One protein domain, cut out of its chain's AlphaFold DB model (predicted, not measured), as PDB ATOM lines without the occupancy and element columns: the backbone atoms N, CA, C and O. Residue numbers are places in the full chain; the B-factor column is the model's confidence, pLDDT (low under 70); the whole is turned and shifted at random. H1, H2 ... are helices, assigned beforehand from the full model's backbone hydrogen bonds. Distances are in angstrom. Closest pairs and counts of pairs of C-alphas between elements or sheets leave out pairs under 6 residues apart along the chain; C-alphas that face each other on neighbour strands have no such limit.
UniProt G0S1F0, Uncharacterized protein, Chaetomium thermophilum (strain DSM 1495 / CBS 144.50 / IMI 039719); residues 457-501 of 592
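AT A GLANCE: This is residues 457 to 501 of the 592 residues of an uncharacterized protein of Chaetomium thermophilum (strain DSM 1495 / CBS 144.50 / IMI 039719) (UniProt G0S1F0). A short helix, H1, leads through a turn into one long, straight helix, H2, which makes most of the length of a thin rod; the chain folds back after H1, like a hook at one end. Residues 476 to 501 of H2 stick out free. The printed part has 45 residues, with two named helices, H1 then H2, and no named strand; the class is all helix. It is extended, with a radius of gyration of the C-alphas of 17.0 A and spans of 53 by 18 by 7 A.

HOW THE PARTS SIT: H1, residues 459 to 467, and H2, residues 472 to 501, are only just apart, their closest C-alphas 8.0 A from each other. In both helices every O i to N i+4 pair is within hydrogen-bond range.

IN THESE COORDINATES: H1 begins at C-alpha 459 (75.833, 182.072, 176.760) and measures 12.0 A. H2 measures 42.8 A, from C-alpha 472 (80.600, 170.477, 178.129) to C-alpha 501 (119.338, 185.641, 168.141).

THE WHOLE: The two C-alphas farthest apart, those of Ile 466 and Lys 501, are 53.7 A apart. The link from H1 to H2 is tight, with 4 residues. The printed part has no cut, and no printed residue is under 70 in pLDDT.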
ATOM      1  N   ILE A 457      73.886 187.602 181.322       88.44
ATOM      2  CA  ILE A 457      74.388 186.259 181.607       88.44
ATOM      3  C   ILE A 457      75.206 185.789 180.391       88.44
ATOM      4  O   ILE A 457      74.907 186.139 179.252       88.44
ATOM      5  N   CYS A 458      76.283 185.031 180.614       89.81
ATOM      6  CA  CYS A 458      77.099 184.514 179.513       89.81
ATOM      7  C   CYS A 458      76.386 183.348 178.800       89.81
ATOM      8  O   CYS A 458      75.754 182.554 179.480       89.81
ATOM      9  N   HIS A 459      76.539 183.155 177.484       88.00
ATOM     10  CA  HIS A 459      75.833 182.072 176.760       88.00
ATOM     11  C   HIS A 459      76.039 180.657 177.360       88.00
ATOM     12  O   HIS A 459      75.127 179.837 177.353       88.00
ATOM     13  N   PHE A 460      77.219 180.367 177.927       90.62
ATOM     14  CA  PHE A 460      77.485 179.108 178.648       90.62
ATOM     15  C   PHE A 460      76.699 179.013 179.971       90.62
ATOM     16  O   PHE A 460      76.184 177.957 180.320       90.62
ATOM     17  N   CYS A 461      76.596 180.140 180.674       89.94
ATOM     18  CA  CYS A 461      75.889 180.324 181.935       89.94
ATOM     19  C   CYS A 461      74.356 180.293 181.736       89.94
ATOM     20  O   CYS A 461      73.615 179.819 182.588       89.94
ATOM     21  N   GLU A 462      73.883 180.813 180.601       91.06
ATOM     22  CA  GLU A 462      72.488 180.800 180.151       91.06
ATOM     23  C   GLU A 462      72.055 179.377 179.786       91.06
ATOM     24  O   GLU A 462      71.001 178.926 180.223       91.06
ATOM     25  N   TYR A 463      72.911 178.632 179.076       93.81
ATOM     26  CA  TYR A 463      72.704 177.206 178.835       93.81
ATOM     27  C   TYR A 463      72.568 176.430 180.156       93.81
ATOM     28  O   TYR A 463      71.599 175.699 180.333       93.81
ATOM     29  N   GLU A 464      73.482 176.627 181.113       94.19
ATOM     30  CA  GLU A 464      73.410 175.967 182.427       94.19
ATOM     31  C   GLU A 464      72.121 176.325 183.191       94.19
ATOM     32  O   GLU A 464      71.499 175.453 183.795       94.19
ATOM     33  N   ALA A 465      71.654 177.575 183.095       90.62
ATOM     34  CA  ALA A 465      70.399 178.020 183.703       90.62
ATOM     35  C   ALA A 465      69.129 177.435 183.046       90.62
ATOM     36  O   ALA A 465      68.098 177.344 183.710       90.62
ATOM     37  N   ILE A 466      69.187 177.047 181.765       92.06
ATOM     38  CA  ILE A 466      68.057 176.465 181.015       92.06
ATOM     39  C   ILE A 466      68.043 174.932 181.114       92.06
ATOM     40  O   ILE A 466      66.984 174.340 181.314       92.06
ATOM     41  N   PHE A 467      69.204 174.287 180.968       93.75
ATOM     42  CA  PHE A 467      69.333 172.827 180.865       93.75
ATOM     43  C   PHE A 467      69.775 172.148 182.172       93.75
ATOM     44  O   PHE A 467      69.725 170.924 182.273       93.75
ATOM     45  N   GLY A 468      70.191 172.911 183.190       94.62
ATOM     46  CA  GLY A 468      70.606 172.386 184.498       94.62
ATOM     47  C   GLY A 468      71.992 171.731 184.524       94.62
ATOM     48  O   GLY A 468      72.392 171.199 185.557       94.62
ATOM     49  N   HIS A 469      72.726 171.768 183.410       92.56
ATOM     50  CA  HIS A 469      74.103 171.294 183.282       92.56
ATOM     51  C   HIS A 469      74.885 172.190 182.302       92.56
ATOM     52  O   HIS A 469      74.278 172.785 181.408       92.56
ATOM     53  N   PRO A 470      76.220 172.305 182.417       93.44
ATOM     54  CA  PRO A 470      77.022 173.071 181.467       93.44
ATOM     55  C   PRO A 470      77.056 172.411 180.070       93.44
ATOM     56  O   PRO A 470      76.897 171.190 179.949       93.44
ATOM     57  N   PRO A 471      77.314 173.176 178.989       94.19
ATOM     58  CA  PRO A 471      77.443 172.635 177.636       94.19
ATOM     59  C   PRO A 471      78.870 172.110 177.402       94.19
ATOM     60  O   PRO A 471      79.658 172.702 176.658       94.19
ATOM     61  N   GLU A 472      79.224 171.003 178.059       91.19
ATOM     62  CA  GLU A 472      80.600 170.477 178.129       91.19
ATOM     63  C   GLU A 472      81.283 170.317 176.761       91.19
ATOM     64  O   GLU A 472      82.461 170.642 176.615       91.19
ATOM     65  N   ALA A 473      80.546 169.897 175.728       90.12
ATOM     66  CA  ALA A 473      81.070 169.768 174.369       90.12
ATOM     67  C   ALA A 473      81.570 171.110 173.791       90.12
ATOM     68  O   ALA A 473      82.659 171.169 173.215       90.12
ATOM     69  N   LEU A 474      80.820 172.201 173.993       89.62
ATOM     70  CA  LEU A 474      81.212 173.546 173.549       89.62
ATOM     71  C   LEU A 474      82.364 174.105 174.394       89.62
ATOM     72  O   LEU A 474      83.253 174.765 173.855       89.62
ATOM     73  N   VAL A 475      82.382 173.813 175.701       92.00
ATOM     74  CA  VAL A 475      83.495 174.180 176.596       92.00
ATOM     75  C   VAL A 475      84.783 173.498 176.130       92.00
ATOM     76  O   VAL A 475      85.775 174.176 175.865       92.00
ATOM     77  N   ARG A 476      84.750 172.177 175.913       92.69
ATOM     78  CA  ARG A 476      85.890 171.375 175.436       92.69
ATOM     79  C   ARG A 476      86.409 171.856 174.078       92.69
ATOM     80  O   ARG A 476      87.622 171.950 173.896       92.69
ATOM     81  N   GLN A 477      85.529 172.222 173.142       92.31
ATOM     82  CA  GLN A 477      85.932 172.851 171.874       92.31
ATOM     83  C   GLN A 477      86.673 174.181 172.099       92.31
ATOM     84  O   GLN A 477      87.722 174.415 171.491       92.31
ATOM     85  N   TYR A 478      86.174 175.036 172.998       91.88
ATOM     86  CA  TYR A 478      86.817 176.307 173.343       91.88
ATOM     87  C   TYR A 478      88.183 176.114 174.019       91.88
ATOM     88  O   TYR A 478      89.143 176.792 173.656       91.88
ATOM     89  N   GLU A 479      88.309 175.157 174.939       94.06
ATOM     90  CA  GLU A 479      89.579 174.816 175.588       94.06
ATOM     91  C   GLU A 479      90.619 174.237 174.626       94.06
ATOM     92  O   GLU A 479      91.814 174.502 174.771       94.06
ATOM     93  N   ILE A 480      90.198 173.414 173.661       95.12
ATOM     94  CA  ILE A 480      91.086 172.888 172.617       95.12
ATOM     95  C   ILE A 480      91.576 174.043 171.737       95.12
ATOM     96  O   ILE A 480      92.766 174.116 171.424       95.12
ATOM     97  N   LYS A 481      90.691 174.984 171.386       95.62
ATOM     98  CA  LYS A 481      91.036 176.182 170.611       95.62
ATOM     99  C   LYS A 481      92.014 177.095 171.359       95.62
ATOM    100  O   LYS A 481      93.029 177.475 170.786       95.62
ATOM    101  N   ASP A 482      91.760 177.386 172.635       95.75
ATOM    102  CA  ASP A 482      92.642 178.181 173.503       95.75
ATOM    103  C   ASP A 482      94.014 177.507 173.713       95.75
ATOM    104  O   ASP A 482      95.054 178.168 173.633       95.75
ATOM    105  N   ARG A 483      94.056 176.177 173.886       95.88
ATOM    106  CA  ARG A 483      95.314 175.410 173.920       95.88
ATOM    107  C   ARG A 483      96.096 175.531 172.608       95.88
ATOM    108  O   ARG A 483      97.281 175.870 172.656       95.88
ATOM    109  N   LYS A 484      95.444 175.334 171.454       96.94
ATOM    110  CA  LYS A 484      96.067 175.482 170.123       96.94
ATOM    111  C   LYS A 484      96.549 176.919 169.870       96.94
ATOM    112  O   LYS A 484      97.661 177.111 169.382       96.94
ATOM    113  N   GLU A 485      95.787 177.940 170.268       96.38
ATOM    114  CA  GLU A 485      96.210 179.344 170.163       96.38
ATOM    115  C   GLU A 485      97.419 179.646 171.065       96.38
ATOM    116  O   GLU A 485      98.391 180.256 170.612       96.38
ATOM    117  N   ARG A 486      97.426 179.156 172.312       95.38
ATOM    118  CA  ARG A 486      98.562 179.306 173.238       95.38
ATOM    119  C   ARG A 486      99.821 178.595 172.734       95.38
ATOM    120  O   ARG A 486     100.924 179.105 172.941       95.38
ATOM    121  N   GLN A 487      99.692 177.453 172.059       96.50
ATOM    122  CA  GLN A 487     100.806 176.784 171.375       96.50
ATOM    123  C   GLN A 487     101.306 177.615 170.183       96.50
ATOM    124  O   GLN A 487     102.491 177.944 170.128       96.50
ATOM    125  N   LEU A 488     100.417 178.056 169.287       96.69
ATOM    126  CA  LEU A 488     100.771 178.873 168.118       96.69
ATOM    127  C   LEU A 488     101.433 180.207 168.511       96.69
ATOM    128  O   LEU A 488     102.398 180.644 167.880       96.69
ATOM    129  N   ALA A 489     100.960 180.850 169.581       94.62
ATOM    130  CA  ALA A 489     101.553 182.068 170.129       94.62
ATOM    131  C   ALA A 489     102.968 181.829 170.688       94.62
ATOM    132  O   ALA A 489     103.855 182.668 170.502       94.62
ATOM    133  N   GLN A 490     103.207 180.678 171.328       95.06
ATOM    134  CA  GLN A 490     104.540 180.273 171.783       95.06
ATOM    135  C   GLN A 490     105.470 179.960 170.608       95.06
ATOM    136  O   GLN A 490     106.574 180.499 170.579       95.06
ATOM    137  N   GLN A 491     105.020 179.201 169.602       94.94
ATOM    138  CA  GLN A 491     105.798 178.934 168.385       94.94
ATOM    139  C   GLN A 491     106.175 180.237 167.663       94.94
ATOM    140  O   GLN A 491     107.350 180.473 167.383       94.94
ATOM    141  N   ARG A 492     105.216 181.150 167.453       95.12
ATOM    142  CA  ARG A 492     105.451 182.475 166.847       95.12
ATOM    143  C   ARG A 492     106.471 183.299 167.644       95.12
ATOM    144  O   ARG A 492     107.343 183.947 167.062       95.12
ATOM    145  N   ARG A 493     106.402 183.259 168.980       93.44
ATOM    146  CA  ARG A 493     107.364 183.929 169.874       93.44
ATOM    147  C   ARG A 493     108.751 183.278 169.831       93.44
ATOM    148  O   ARG A 493     109.747 184.002 169.838       93.44
ATOM    149  N   ALA A 494     108.825 181.950 169.757       92.44
ATOM    150  CA  ALA A 494     110.068 181.191 169.653       92.44
ATOM    151  C   ALA A 494     110.766 181.429 168.305       92.44
ATOM    152  O   ALA A 494     111.961 181.719 168.285       92.44
ATOM    153  N   GLN A 495     110.021 181.424 167.192       90.88
ATOM    154  CA  GLN A 495     110.524 181.808 165.868       90.88
ATOM    155  C   GLN A 495     111.085 183.238 165.875       90.88
ATOM    156  O   GLN A 495     112.211 183.457 165.427       90.88
ATOM    157  N   TRP A 496     110.361 184.204 166.453       86.12
ATOM    158  CA  TRP A 496     110.834 185.589 166.568       86.12
ATOM    159  C   TRP A 496     112.112 185.709 167.416       86.12
ATOM    160  O   TRP A 496     113.063 186.381 167.013       86.12
ATOM    161  N   GLU A 497     112.194 185.009 168.553       88.50
ATOM    162  CA  GLU A 497     113.413 184.935 169.369       88.50
ATOM    163  C   GLU A 497     114.579 184.242 168.633       88.50
ATOM    164  O   GLU A 497     115.715 184.712 168.738       88.50
ATOM    165  N   ARG A 498     114.328 183.187 167.840       88.31
ATOM    166  CA  ARG A 498     115.338 182.501 167.006       88.31
ATOM    167  C   ARG A 498     115.880 183.433 165.919       88.31
ATOM    168  O   ARG A 498     117.095 183.586 165.807       88.31
ATOM    169  N   MET A 499     115.010 184.141 165.194       83.00
ATOM    170  CA  MET A 499     115.402 185.143 164.186       83.00
ATOM    171  C   MET A 499     116.201 186.306 164.796       83.00
ATOM    172  O   MET A 499     117.198 186.754 164.227       83.00
ATOM    173  N   LYS A 500     115.800 186.773 165.983       89.25
ATOM    174  CA  LYS A 500     116.468 187.841 166.741       89.25
ATOM    175  C   LYS A 500     117.861 187.433 167.239       89.25
ATOM    176  O   LYS A 500     118.781 188.245 167.177       89.25
ATOM    177  N   LYS A 501     118.041 186.184 167.688       73.19
ATOM    178  CA  LYS A 501     119.338 185.641 168.141       73.19
ATOM    179  C   LYS A 501     120.274 185.314 166.972       73.19
ATOM    180  O   LYS A 501     121.454 185.661 167.023       73.19
TER     181      LYS A 501